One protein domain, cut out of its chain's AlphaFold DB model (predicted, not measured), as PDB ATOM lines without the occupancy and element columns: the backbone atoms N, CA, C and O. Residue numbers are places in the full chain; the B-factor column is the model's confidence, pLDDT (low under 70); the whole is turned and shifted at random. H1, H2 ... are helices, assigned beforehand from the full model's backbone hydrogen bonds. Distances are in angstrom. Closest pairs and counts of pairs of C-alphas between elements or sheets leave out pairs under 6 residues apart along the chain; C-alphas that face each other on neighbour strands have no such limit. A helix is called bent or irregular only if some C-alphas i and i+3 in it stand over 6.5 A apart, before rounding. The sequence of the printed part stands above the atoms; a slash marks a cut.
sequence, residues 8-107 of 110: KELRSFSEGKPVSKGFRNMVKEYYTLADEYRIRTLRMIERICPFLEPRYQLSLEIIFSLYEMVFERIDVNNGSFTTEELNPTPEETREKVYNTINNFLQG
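AT A GLANCE: This is residues 8 to 107 of the 110 residues of an uncharacterized protein of Bacteroidales bacterium (UniProt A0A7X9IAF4). One long helix, H2, makes one long side of an open, elongated domain; after residue 51 of H2 a tight turn leads back into H3, which returns at a distance beside the later part of H2, and H5 packs slantwise on H3, on the side away from H2. The short H1 lies at the other end of the length, near where H2 begins, and the four-residue H4 lies near the end of H3, after a long link. The printed part has 100 residues with five named helices, in the order H1, H2, H3, H4, H5, and no named strand; the class is all helix. It is loose, with a radius of gyration of the C-alphas of 16.8 A, and its C-alphas span 50 by 28 by 18 A.

IN THESE COORDINATES: Find C-alpha 21 at (210.609, 296.317, 173.535); from there H2, residues 21 to 51, runs 45.6 A to C-alpha 51 at (224.142, 326.161, 141.774). H2 is irregular, with C-alphas 47 and 50 standing 7.1 A apart. Next look at H3, residues 54 to 71, which is 25.5 A long. H5, residues 90 to 105, covers 22.8 A and ends with C-alpha 105 at (238.914, 322.365, 150.732). The two short helices are H1, residues 8 to 14, and H4, residues 83 to 86, with lengths of 10.1 A and 5.4 A.

HOW THE PARTS SIT: Begin at H2 and H3, a helical hairpin, which only just touch, with 3 pairs of C-alphas within 8 A. Look at Cys 49 and Gln 57, whose C-alphas are the closest, 5.6 A apart. H2 touches H3 with residues 42 to 49 alone, and H3 touches H2 with residues 57 to 64 alone. The two run opposite ways at a shallow tilt of 12 degrees, their centres 14.3 A apart. H3 touches H5 with residues 58 to 66 alone; the closest C-alphas, of Ile 62 and Val 97, are 6.1 A apart. H3 and H5 run opposite ways at a steep tilt of 40 degrees. H3 and H4 are close but not clearly touching, their closest C-alphas, of Val 70 and Leu 86, 6.0 A apart. H2 and H5 are apart, and H1 is only just apart from H2, with the closest C-alphas 8.2 A apart. In H1 and H5 every O i to N i+4 pair is within hydrogen-bond range, in H2 25 of 27 and in H3 13 of 14; H4 is too short for such a pair.

THE WHOLE: The two C-alphas farthest apart are those of Lys 8 and Gln 106, at 51.5 A. The printed part runs from residue 8 to 107 and has no cut. The link from H3 to H4, 11 residues, is long; those from H2 to H3 and from H4 to H5 are tight, and that from H1 to H2 is short. The mean pLDDT of the printed part of this model is 95.5, and no printed residue is under 70.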
ATOM      1  N   LYS A   8     203.719 306.328 182.638       91.88
ATOM      2  CA  LYS A   8     204.526 305.890 183.785       91.88
ATOM      3  C   LYS A   8     205.799 305.176 183.326       91.88
ATOM      4  O   LYS A   8     206.859 305.433 183.881       91.88
ATOM      5  N   GLU A   9     205.700 304.325 182.305       89.62
ATOM      6  CA  GLU A   9     206.865 303.660 181.712       89.62
ATOM      7  C   GLU A   9     207.807 304.666 181.054       89.62
ATOM      8  O   GLU A   9     208.995 304.656 181.361       89.62
ATOM      9  N   LEU A  10     207.276 305.592 180.246       90.44
ATOM     10  CA  LEU A  10     208.083 306.637 179.604       90.44
ATOM     11  C   LEU A  10     208.860 307.473 180.628       90.44
ATOM     12  O   LEU A  10     210.057 307.691 180.461       90.44
ATOM     13  N   ARG A  11     208.203 307.876 181.722       90.88
ATOM     14  CA  ARG A  11     208.870 308.575 182.825       90.88
ATOM     15  C   ARG A  11     209.968 307.719 183.457       90.88
ATOM     16  O   ARG A  11     211.057 308.213 183.722       90.88
ATOM     17  N   SER A  12     209.710 306.431 183.663       91.88
ATOM     18  CA  SER A  12     210.708 305.545 184.259       91.88
ATOM     19  C   SER A  12     211.959 305.381 183.385       91.88
ATOM     20  O   SER A  12     213.055 305.264 183.923       91.88
ATOM     21  N   PHE A  13     211.817 305.443 182.056       90.62
ATOM     22  CA  PHE A  13     212.957 305.430 181.135       90.62
ATOM     23  C   PHE A  13     213.781 306.715 181.249       90.62
ATOM     24  O   PHE A  13     215.001 306.641 181.326       90.62
ATOM     25  N   SER A  14     213.131 307.881 181.361       85.19
ATOM     26  CA  SER A  14     213.844 309.154 181.583       85.19
ATOM     27  C   SER A  14     214.588 309.221 182.921       85.19
ATOM     28  O   SER A  14     215.515 310.004 183.070       85.19
ATOM     29  N   GLU A  15     214.204 308.383 183.885       89.75
ATOM     30  CA  GLU A  15     214.883 308.229 185.178       89.75
ATOM     31  C   GLU A  15     216.013 307.172 185.121       89.75
ATOM     32  O   GLU A  15     216.559 306.795 186.155       89.75
ATOM     33  N   GLY A  16     216.363 306.674 183.927       84.75
ATOM     34  CA  GLY A  16     217.488 305.761 183.698       84.75
ATOM     35  C   GLY A  16     217.142 304.270 183.744       84.75
ATOM     36  O   GLY A  16     218.044 303.431 183.723       84.75
ATOM     37  N   LYS A  17     215.856 303.891 183.810       90.00
ATOM     38  CA  LYS A  17     215.484 302.469 183.734       90.00
ATOM     39  C   LYS A  17     215.634 301.918 182.312       90.00
ATOM     40  O   LYS A  17     215.373 302.645 181.353       90.00
ATOM     41  N   PRO A  18     215.939 300.613 182.163       91.00
ATOM     42  CA  PRO A  18     216.007 299.971 180.858       91.00
ATOM     43  C   PRO A  18     214.720 300.149 180.049       91.00
ATOM     44  O   PRO A  18     213.611 299.961 180.556       91.00
ATOM     45  N   VAL A  19     214.881 300.476 178.770       93.19
ATOM     46  CA  VAL A  19     213.767 300.667 177.839       93.19
ATOM     47  C   VAL A  19     213.112 299.344 177.447       93.19
ATOM     48  O   VAL A  19     213.767 298.313 177.277       93.19
ATOM     49  N   SER A  20     211.792 299.368 177.271       93.56
ATOM     50  CA  SER A  20     211.025 298.184 176.878       93.56
ATOM     51  C   SER A  20     211.102 297.905 175.372       93.56
ATOM     52  O   SER A  20     211.380 298.791 174.559       93.56
ATOM     53  N   LYS A  21     210.752 296.678 174.960       92.88
ATOM     54  CA  LYS A  21     210.609 296.317 173.535       92.88
ATOM     55  C   LYS A  21     209.604 297.215 172.802       92.88
ATOM     56  O   LYS A  21     209.817 297.553 171.643       92.88
ATOM     57  N   GLY A  22     208.529 297.628 173.477       93.88
ATOM     58  CA  GLY A  22     207.552 298.566 172.918       93.88
ATOM     59  C   GLY A  22     208.175 299.925 172.599       93.88
ATOM     60  O   GLY A  22     207.930 300.480 171.529       93.88
ATOM     61  N   PHE A  23     209.041 300.430 173.481       94.38
ATOM     62  CA  PHE A  23     209.757 301.684 173.254       94.38
ATOM     63  C   PHE A  23     210.731 301.559 172.083       94.38
ATOM     64  O   PHE A  23     210.708 302.393 171.183       94.38
ATOM     65  N   ARG A  24     211.502 300.466 172.021       94.88
ATOM     66  CA  ARG A  24     212.405 300.189 170.891       94.88
ATOM     67  C   ARG A  24     211.668 300.119 169.557       94.88
ATOM     68  O   ARG A  24     212.120 300.710 168.585       94.88
ATOM     69  N   ASN A  25     210.510 299.460 169.510       95.38
ATOM     70  CA  ASN A  25     209.681 299.422 168.303       95.38
ATOM     71  C   ASN A  25     209.235 300.826 167.874       95.38
ATOM     72  O   ASN A  25     209.289 301.149 166.693       95.38
ATOM     73  N   MET A  26     208.837 301.673 168.826       94.75
ATOM     74  CA  MET A  26     208.484 303.064 168.542       94.75
ATOM     75  C   MET A  26     209.682 303.848 167.988       94.75
ATOM     76  O   MET A  26     209.545 304.522 166.972       94.75
ATOM     77  N   VAL A  27     210.858 303.739 168.615       95.56
ATOM     78  CA  VAL A  27     212.078 304.395 168.121       95.56
ATOM     79  C   VAL A  27     212.450 303.879 166.734       95.56
ATOM     80  O   VAL A  27     212.782 304.683 165.874       95.56
ATOM     81  N   LYS A  28     212.320 302.573 166.466       96.62
ATOM     82  CA  LYS A  28     212.583 301.981 165.147       96.62
ATOM     83  C   LYS A  28     211.755 302.626 164.040       96.62
ATOM     84  O   LYS A  28     212.269 302.877 162.953       96.62
ATOM     85  N   GLU A  29     210.476 302.877 164.304       96.56
ATOM     86  CA  GLU A  29     209.588 303.533 163.344       96.56
ATOM     87  C   GLU A  29     210.056 304.961 163.043       96.56
ATOM     88  O   GLU A  29     210.171 305.333 161.877       96.56
ATOM     89  N   TYR A  30     210.390 305.735 164.081       96.31
ATOM     90  CA  TYR A  30     210.919 307.088 163.903       96.31
ATOM     91  C   TYR A  30     212.289 307.102 163.232       96.31
ATOM     92  O   TYR A  30     212.523 307.940 162.370       96.31
ATOM     93  N   TYR A  31     213.167 306.164 163.579       97.19
ATOM     94  CA  TYR A  31     214.482 306.011 162.968       97.19
ATOM     95  C   TYR A  31     214.364 305.710 161.471       97.19
ATOM     96  O   TYR A  31     215.024 306.349 160.662       97.19
ATOM     97  N   THR A  32     213.459 304.802 161.093       97.75
ATOM     98  CA  THR A  32     213.194 304.473 159.680       97.75
ATOM     99  C   THR A  32     212.700 305.700 158.913       97.75
ATOM    100  O   THR A  32     213.164 305.974 157.809       97.75
ATOM    101  N   LEU A  33     211.784 306.469 159.509       97.81
ATOM    102  CA  LEU A  33     211.291 307.706 158.906       97.81
ATOM    103  C   LEU A  33     212.398 308.768 158.797       97.81
ATOM    104  O   LEU A  33     212.498 309.457 157.785       97.81
ATOM    105  N   ALA A  34     213.232 308.900 159.828       97.81
ATOM    106  CA  ALA A  34     214.355 309.827 159.836       97.81
ATOM    107  C   ALA A  34     215.383 309.477 158.752       97.81
ATOM    108  O   ALA A  34     215.827 310.378 158.048       97.81
ATOM    109  N   ASP A  35     215.697 308.193 158.554       98.31
ATOM    110  CA  ASP A  35     216.611 307.750 157.497       98.31
ATOM    111  C   ASP A  35     216.076 308.082 156.098       98.31
ATOM    112  O   ASP A  35     216.808 308.568 155.235       98.31
ATOM    113  N   GLU A  36     214.767 307.919 155.884       98.38
ATOM    114  CA  GLU A  36     214.135 308.321 154.630       98.38
ATOM    115  C   GLU A  36     214.339 309.821 154.350       98.38
ATOM    116  O   GLU A  36     214.723 310.210 153.241       98.38
ATOM    117  N   TYR A  37     214.125 310.677 155.354       98.12
ATOM    118  CA  TYR A  37     214.366 312.114 155.220       98.12
ATOM    119  C   TYR A  37     215.851 312.467 155.114       98.12
ATOM    120  O   TYR A  37     216.183 313.395 154.374       98.12
ATOM    121  N   ARG A  38     216.747 311.724 155.774       98.19
ATOM    122  CA  ARG A  38     218.203 311.889 155.658       98.19
ATOM    123  C   ARG A  38     218.651 311.667 154.217       98.19
ATOM    124  O   ARG A  38     219.292 312.539 153.636       98.19
ATOM    125  N   ILE A  39     218.220 310.565 153.600       98.38
ATOM    126  CA  ILE A  39     218.531 310.241 152.199       98.38
ATOM    127  C   ILE A  39     217.937 311.285 151.245       98.38
ATOM    128  O   ILE A  39     218.597 311.719 150.302       98.38
ATOM    129  N   ARG A  40     216.685 311.712 151.466       98.38
ATOM    130  CA  ARG A  40     216.050 312.757 150.641       98.38
ATOM    131  C   ARG A  40     216.778 314.097 150.752       98.38
ATOM    132  O   ARG A  40     216.922 314.781 149.743       98.38
ATOM    133  N   THR A  41     217.230 314.451 151.952       98.12
ATOM    134  CA  THR A  41     218.001 315.673 152.206       98.12
ATOM    135  C   THR A  41     219.342 315.622 151.491       98.12
ATOM    136  O   THR A  41     219.640 316.551 150.749       98.12
ATOM    137  N   LEU A  42     220.088 314.521 151.618       97.44
ATOM    138  CA  LEU A  42     221.362 314.337 150.917       97.44
ATOM    139  C   LEU A  42     221.203 314.516 149.403       97.44
ATOM    140  O   LEU A  42     221.876 315.345 148.802       97.44
ATOM    141  N   ARG A  43     220.217 313.839 148.800       97.94
ATOM    142  CA  ARG A  43     219.915 313.980 147.364       97.94
ATOM    143  C   ARG A  43     219.561 315.410 146.967       97.94
ATOM    144  O   ARG A  43     219.824 315.828 145.841       97.94
ATOM    145  N   MET A  44     218.899 316.151 147.855       97.81
ATOM    146  CA  MET A  44     218.581 317.551 147.602       97.81
ATOM    147  C   MET A  44     219.837 318.417 147.658       97.81
ATOM    148  O   MET A  44     220.014 319.237 146.764       97.81
ATOM    149  N   ILE A  45     220.705 318.215 148.654       96.31
ATOM    150  CA  ILE A  45     222.000 318.900 148.775       96.31
ATOM    151  C   ILE A  45     222.825 318.662 147.505       96.31
ATOM    152  O   ILE A  45     223.171 319.627 146.828       96.31
ATOM    153  N   GLU A  46     223.015 317.404 147.098       95.62
ATOM    154  CA  GLU A  46     223.718 317.031 145.859       95.62
ATOM    155  C   GLU A  46     223.134 317.723 144.619       95.62
ATOM    156  O   GLU A  46     223.864 318.182 143.741       95.62
ATOM    157  N   ARG A  47     221.803 317.842 144.549       97.19
ATOM    158  CA  ARG A  47     221.114 318.490 143.429       97.19
ATOM    159  C   ARG A  47     221.318 320.004 143.396       97.19
ATOM    160  O   ARG A  47     221.392 320.564 142.303       97.19
ATOM    161  N   ILE A  48     221.317 320.679 144.545       96.81
ATOM    162  CA  ILE A  48     221.373 322.150 144.603       96.81
ATOM    163  C   ILE A  48     222.802 322.688 144.685       96.81
ATOM    164  O   ILE A  48     223.039 323.790 144.196       96.81
ATOM    165  N   CYS A  49     223.748 321.930 145.253       95.31
ATOM    166  CA  CYS A  49     225.127 322.366 145.486       95.31
ATOM    167  C   CYS A  49     225.817 322.971 144.252       95.31
ATOM    168  O   CYS A  49     226.386 324.054 144.400       95.31
ATOM    169  N   PRO A  50     225.712 322.401 143.032       95.44
ATOM    170  CA  PRO A  50     226.336 322.981 141.837       95.44
ATOM    171  C   PRO A  50     225.876 324.406 141.493       95.44
ATOM    172  O   PRO A  50     226.555 325.109 140.750       95.44
ATOM    173  N   PHE A  51     224.726 324.839 142.018       97.19
ATOM    174  CA  PHE A  51     224.142 326.161 141.774       97.19
ATOM    175  C   PHE A  51     224.387 327.153 142.921       97.19
ATOM    176  O   PHE A  51     223.911 328.287 142.866       97.19
ATOM    177  N   LEU A  52     225.091 326.735 143.974       96.75
ATOM    178  CA  LEU A  52     225.361 327.538 145.160       96.75
ATOM    179  C   LEU A  52     226.794 328.072 145.162       96.75
ATOM    180  O   LEU A  52     227.719 327.421 144.685       96.75
ATOM    181  N   GLU A  53     226.995 329.244 145.766       97.69
ATOM    182  CA  GLU A  53     228.348 329.725 146.058       97.69
ATOM    183  C   GLU A  53     229.043 328.798 147.077       97.69
ATOM    184  O   GLU A  53     228.372 328.278 147.979       97.69
ATOM    185  N   PRO A  54     230.384 328.664 147.033       96.00
ATOM    186  CA  PRO A  54     231.127 327.734 147.892       96.00
ATOM    187  C   PRO A  54     230.830 327.859 149.393       96.00
ATOM    188  O   PRO A  54     230.751 326.864 150.107       96.00
ATOM    189  N   ARG A  55     230.593 329.080 149.892       96.44
ATOM    190  CA  ARG A  55     230.239 329.311 151.305       96.44
ATOM    191  C   ARG A  55     228.932 328.624 151.720       96.44
ATOM    192  O   ARG A  55     228.809 328.181 152.861       96.44
ATOM    193  N   TYR A  56     227.959 328.542 150.814       97.38
ATOM    194  CA  TYR A  56     226.671 327.904 151.078       97.38
ATOM    195  C   TYR A  56     226.763 326.386 150.937       97.38
ATOM    196  O   TYR A  56     226.154 325.690 151.743       97.38
ATOM    197  N   GLN A  57     227.567 325.884 149.994       97.31
ATOM    198  CA  GLN A  57     227.890 324.455 149.899       97.31
ATOM    199  C   GLN A  57     228.511 323.964 151.213       97.31
ATOM    200  O   GLN A  57     227.951 323.094 151.872       97.31
ATOM    201  N   LEU A  58     229.581 324.625 151.675       97.19
ATOM    202  CA  LEU A  58     230.236 324.287 152.939       97.19
ATOM    203  C   LEU A  58     229.283 324.369 154.142       97.19
ATOM    204  O   LEU A  58     229.337 323.529 155.038       97.19
ATOM    205  N   SER A  59     228.397 325.368 154.178       97.44
ATOM    206  CA  SER A  59     227.410 325.488 155.261       97.44
ATOM    207  C   SER A  59     226.448 324.296 155.289       97.44
ATOM    208  O   SER A  59     226.153 323.782 156.366       97.44
ATOM    209  N   LEU A  60     225.973 323.846 154.122       97.62
ATOM    210  CA  LEU A  60     225.103 322.673 154.012       97.62
ATOM    211  C   LEU A  60     225.830 321.392 154.423       97.62
ATOM    212  O   LEU A  60     225.272 320.623 155.202       97.62
ATOM    213  N   GLU A  61     227.076 321.213 153.978       96.88
ATOM    214  CA  GLU A  61     227.921 320.081 154.377       96.88
ATOM    215  C   GLU A  61     228.103 320.019 155.895       96.88
ATOM    216  O   GLU A  61     227.915 318.967 156.498       96.88
ATOM    217  N   ILE A  62     228.401 321.148 156.548       97.88
ATOM    218  CA  ILE A  62     228.555 321.200 158.010       97.88
ATOM    219  C   ILE A  62     227.241 320.849 158.715       97.88
ATOM    220  O   ILE A  62     227.236 320.047 159.645       97.88
ATOM    221  N   ILE A  63     226.117 321.436 158.299       97.88
ATOM    222  CA  ILE A  63     224.819 321.171 158.937       97.88
ATOM    223  C   ILE A  63     224.442 319.694 158.792       97.88
ATOM    224  O   ILE A  63     224.016 319.066 159.764       97.88
ATOM    225  N   PHE A  64     224.610 319.136 157.592       98.00
ATOM    226  CA  PHE A  64     224.286 317.741 157.329       98.00
ATOM    227  C   PHE A  64     225.229 316.796 158.080       98.00
ATOM    228  O   PHE A  64     224.764 315.853 158.718       98.00
ATOM    229  N   SER A  65     226.531 317.090 158.115       97.62
ATOM    230  CA  SER A  65     227.506 316.252 158.813       97.62
ATOM    231  C   SER A  65     227.290 316.236 160.330       97.62
ATOM    232  O   SER A  65     227.463 315.189 160.959       97.62
ATOM    233  N   LEU A  66     226.856 317.356 160.920       97.56
ATOM    234  CA  LEU A  66     226.451 317.440 162.326       97.56
ATOM    235  C   LEU A  66     225.169 316.651 162.610       97.56
ATOM    236  O   LEU A  66     225.068 315.997 163.647       97.56
ATOM    237  N   TYR A  67     224.196 316.684 161.696       97.31
ATOM    238  CA  TYR A  67     223.004 315.844 161.797       97.31
ATOM    239  C   TYR A  67     223.373 314.354 161.790       97.31
ATOM    240  O   TYR A  67     222.885 313.593 162.630       97.31
ATOM    241  N   GLU A  68     224.268 313.940 160.887       97.56
ATOM    242  CA  GLU A  68     224.711 312.546 160.795       97.56
ATOM    243  C   GLU A  68     225.379 312.059 162.083       97.56
ATOM    244  O   GLU A  68     225.085 310.946 162.510       97.56
ATOM    245  N   MET A  69     226.162 312.899 162.776       96.81
ATOM    246  CA  MET A  69     226.773 312.523 164.063       96.81
ATOM    247  C   MET A  69     225.755 312.022 165.092       96.81
ATOM    248  O   MET A  69     226.041 311.091 165.842       96.81
ATOM    249  N   VAL A  70     224.583 312.658 165.162       95.88
ATOM    250  CA  VAL A  70     223.519 312.262 166.095       95.88
ATOM    251  C   VAL A  70     222.778 311.044 165.557       95.88
ATOM    252  O   VAL A  70     222.489 310.111 166.304       95.88
ATOM    253  N   PHE A  71     222.481 311.030 164.257       97.31
ATOM    254  CA  PHE A  71     221.747 309.941 163.618       97.31
ATOM    255  C   PHE A  71     222.482 308.593 163.728       97.31
ATOM    256  O   PHE A  71     221.863 307.581 164.060       97.31
ATOM    257  N   GLU A  72     223.797 308.581 163.502       96.19
ATOM    258  CA  GLU A  72     224.643 307.378 163.533       96.19
ATOM    259  C   GLU A  72     224.766 306.756 164.932       96.19
ATOM    260  O   GLU A  72     225.017 305.558 165.055       96.19
ATOM    261  N   ARG A  73     224.545 307.541 165.993       96.62
ATOM    262  CA  ARG A  73     224.592 307.067 167.386       96.62
ATOM    263  C   ARG A  73     223.344 306.309 167.824       96.62
ATOM    264  O   ARG A  73     223.364 305.653 168.862       96.62
ATOM    265  N   ILE A  74     222.249 306.395 167.071       96.50
ATOM    266  CA  ILE A  74     220.988 305.761 167.456       96.50
ATOM    267  C   ILE A  74     221.080 304.244 167.224       96.50
ATOM    268  O   ILE A  74     220.816 303.754 166.126       96.50
ATOM    269  N   ASP A  75     221.367 303.476 168.279       95.81
ATOM    270  CA  ASP A  75     221.228 302.015 168.259       95.81
ATOM    271  C   ASP A  75     219.817 301.603 168.706       95.81
ATOM    272  O   ASP A  75     219.490 301.492 169.888       95.81
ATOM    273  N   VAL A  76     218.954 301.312 167.734       95.06
ATOM    274  CA  VAL A  76     217.578 300.858 167.985       95.06
ATOM    275  C   VAL A  76     217.531 299.554 168.804       95.06
ATOM    276  O   VAL A  76     216.610 299.346 169.606       95.06
ATOM    277  N   ASN A  77     218.510 298.667 168.617       92.94
ATOM    278  CA  ASN A  77     218.504 297.319 169.178       92.94
ATOM    279  C   ASN A  77     219.051 297.293 170.606       92.94
ATOM    280  O   ASN A  77     218.410 296.700 171.475       92.94
ATOM    281  N   ASN A  78     220.180 297.963 170.851       93.31
ATOM    282  CA  ASN A  78     220.882 297.903 172.138       93.31
ATOM    283  C   ASN A  78     220.954 299.243 172.874       93.31
ATOM    284  O   ASN A  78     221.216 299.240 174.075       93.31
ATOM    285  N   GLY A  79     220.652 300.359 172.210       92.12
ATOM    286  CA  GLY A  79     220.779 301.696 172.784       92.12
ATOM    287  C   GLY A  79     219.922 301.897 174.028       92.12
ATOM    288  O   GLY A  79     218.837 301.311 174.164       92.12
ATOM    289  N   SER A  80     220.429 302.699 174.957       91.62
ATOM    290  CA  SER A  80     219.715 303.139 176.158       91.62
ATOM    291  C   SER A  80     219.029 304.492 175.957       91.62
ATOM    292  O   SER A  80     218.142 304.843 176.737       91.62
ATOM    293  N   PHE A  81     219.351 305.182 174.856       92.19
ATOM    294  CA  PHE A  81     218.768 306.451 174.420       92.19
ATOM    295  C   PHE A  81     218.952 307.585 175.438       92.19
ATOM    296  O   PHE A  81     218.077 308.443 175.583       92.19
ATOM    297  N   THR A  82     220.073 307.585 176.161       91.75
ATOM    298  CA  THR A  82     220.416 308.665 177.094       91.75
ATOM    299  C   THR A  82     220.960 309.886 176.357       91.75
ATOM    300  O   THR A  82     221.369 309.818 175.196       91.75
ATOM    301  N   THR A  83     220.982 311.027 177.045       90.81
ATOM    302  CA  THR A  83     221.556 312.265 176.508       90.81
ATOM    303  C   THR A  83     223.025 312.070 176.151       90.81
ATOM    304  O   THR A  83     223.448 312.481 175.076       90.81
ATOM    305  N   GLU A  84     223.785 311.423 177.026       92.38
ATOM    306  CA  GLU A  84     225.223 311.197 176.878       92.38
ATOM    307  C   GLU A  84     225.534 310.218 175.740       92.38
ATOM    308  O   GLU A  84     226.547 310.361 175.061       92.38
ATOM    309  N   GLU A  85     224.655 309.240 175.509       93.44
ATOM    310  CA  GLU A  85     224.771 308.299 174.393       93.44
ATOM    311  C   GLU A  85     224.528 309.008 173.055       93.44
ATOM    312  O   GLU A  85     225.331 308.894 172.127       93.44
ATOM    313  N   LEU A  86     223.431 309.762 172.958       94.31
ATOM    314  CA  LEU A  86     222.946 310.299 171.687       94.31
ATOM    315  C   LEU A  86     223.641 311.593 171.257       94.31
ATOM    316  O   LEU A  86     223.728 311.861 170.059       94.31
ATOM    317  N   ASN A  87     224.113 312.406 172.202       94.00
ATOM    318  CA  ASN A  87     224.704 313.698 171.874       94.00
ATOM    319  C   ASN A  87     226.226 313.586 171.771       94.00
ATOM    320  O   ASN A  87     226.864 313.084 172.700       94.00
ATOM    321  N   PRO A  88     226.829 314.078 170.677       96.12
ATOM    322  CA  PRO A  88     228.270 314.212 170.621       96.12
ATOM    323  C   PRO A  88     228.745 315.234 171.653       96.12
ATOM    324  O   PRO A  88     228.066 316.212 171.977       96.12
ATOM    325  N   THR A  89     229.953 315.020 172.145       97.06
ATOM    326  CA  THR A  89     230.659 315.983 172.984       97.06
ATOM    327  C   THR A  89     231.031 317.240 172.185       97.06
ATOM    328  O   THR A  89     231.105 317.211 170.946       97.06
ATOM    329  N   PRO A  90     231.306 318.368 172.862       97.12
ATOM    330  CA  PRO A  90     231.839 319.556 172.201       97.12
ATOM    331  C   PRO A  90     233.125 319.274 171.412       97.12
ATOM    332  O   PRO A  90     233.328 319.845 170.342       97.12
ATOM    333  N   GLU A  91     233.985 318.389 171.911       97.88
ATOM    334  CA  GLU A  91     235.243 317.992 171.278       97.88
ATOM    335  C   GLU A  91     234.995 317.245 169.963       97.88
ATOM    336  O   GLU A  91     235.497 317.674 168.924       97.88
ATOM    337  N   GLU A  92     234.144 316.216 169.981       97.75
ATOM    338  CA  GLU A  92     233.759 315.464 168.777       97.75
ATOM    339  C   GLU A  92     233.079 316.369 167.742       97.75
ATOM    340  O   GLU A  92     233.321 316.251 166.540       97.75
ATOM    341  N   THR A  93     232.253 317.313 168.203       97.44
ATOM    342  CA  THR A  93     231.585 318.294 167.337       97.44
ATOM    343  C   THR A  93     232.608 319.185 166.632       97.44
ATOM    344  O   THR A  93     232.541 319.368 165.415       97.44
ATOM    345  N   ARG A  94     233.589 319.723 167.371       97.94
ATOM    346  CA  ARG A  94     234.665 320.547 166.792       97.94
ATOM    347  C   ARG A  94     235.486 319.756 165.780       97.94
ATOM    348  O   ARG A  94     235.782 320.279 164.707       97.94
ATOM    349  N   GLU A  95     235.825 318.512 166.103       98.31
ATOM    350  CA  GLU A  95     236.581 317.635 165.212       98.31
ATOM    351  C   GLU A  95     235.815 317.345 163.914       98.31
ATOM    352  O   GLU A  95     236.371 317.499 162.825       98.31
ATOM    353  N   LYS A  96     234.517 317.013 163.993       97.81
ATOM    354  CA  LYS A  96     233.685 316.786 162.801       97.81
ATOM    355  C   LYS A  96     233.625 318.024 161.909       97.81
ATOM    356  O   LYS A  96     233.794 317.898 160.695       97.81
ATOM    357  N   VAL A  97     233.415 319.211 162.484       98.00
ATOM    358  CA  VAL A  97     233.375 320.469 161.719       98.00
ATOM    359  C   VAL A  97     234.719 320.725 161.039       98.00
ATOM    360  O   VAL A  97     234.753 320.981 159.836       98.00
ATOM    361  N   TYR A  98     235.826 320.592 161.772       98.25
ATOM    362  CA  TYR A  98     237.173 320.764 161.229       98.25
ATOM    363  C   TYR A  98     237.453 319.804 160.063       98.25
ATOM    364  O   TYR A  98     237.897 320.227 158.995       98.25
ATOM    365  N   ASN A  99     237.116 318.524 160.226       98.06
ATOM    366  CA  ASN A  99     237.285 317.513 159.186       98.06
ATOM    367  C   ASN A  99     236.390 317.779 157.968       98.06
ATOM    368  O   ASN A  99     236.841 317.611 156.836       98.06
ATOM    369  N   THR A 100     235.155 318.247 158.179       97.88
ATOM    370  CA  THR A 100     234.237 318.632 157.094       97.88
ATOM    371  C   THR A 100     234.833 319.776 156.269       97.88
ATOM    372  O   THR A 100     234.919 319.673 155.049       97.88
ATOM    373  N   ILE A 101     235.348 320.822 156.927       98.06
ATOM    374  CA  ILE A 101     236.012 321.951 156.255       98.06
ATOM    375  C   ILE A 101     237.232 321.474 155.457       98.06
ATOM    376  O   ILE A 101     237.377 321.819 154.287       98.06
ATOM    377  N   ASN A 102     238.097 320.656 156.060       97.94
ATOM    378  CA  ASN A 102     239.291 320.147 155.382       97.94
ATOM    379  C   ASN A 102     238.958 319.289 154.162       97.94
ATOM    380  O   ASN A 102     239.603 319.423 153.124       97.94
ATOM    381  N   ASN A 103     237.958 318.413 154.273       97.50
ATOM    382  CA  ASN A 103     237.525 317.574 153.162       97.50
ATOM    383  C   ASN A 103     236.948 318.415 152.019       97.50
ATOM    384  O   ASN A 103     237.257 318.135 150.861       97.50
ATOM    385  N   PHE A 104     236.186 319.463 152.338       96.25
ATOM    386  CA  PHE A 104     235.651 320.397 151.349       96.25
ATOM    387  C   PHE A 104     236.777 321.135 150.608       96.25
ATOM    388  O   PHE A 104     236.825 321.138 149.382       96.25
ATOM    389  N   LEU A 105     237.763 321.675 151.335       95.19
ATOM    390  CA  LEU A 105     238.914 322.365 150.732       95.19
ATOM    391  C   LEU A 105     239.796 321.447 149.866       95.19
ATOM    392  O   LEU A 105     240.491 321.929 148.975       95.19
ATOM    393  N   GLN A 106     239.779 320.138 150.127       95.31
ATOM    394  CA  GLN A 106     240.508 319.126 149.354       95.31
ATOM    395  C   GLN A 106     239.690 318.547 148.186       95.31
ATOM    396  O   GLN A 106     240.197 317.666 147.492       95.31
ATOM    397  N   GLY A 107     238.443 318.990 147.982       90.81
ATOM    398  CA  GLY A 107     237.543 318.446 146.957       90.81
ATOM    399  C   GLY A 107     237.162 316.978 147.185       90.81
ATOM    400  O   GLY A 107     236.934 316.244 146.229       90.81
TER     401      GLY A 107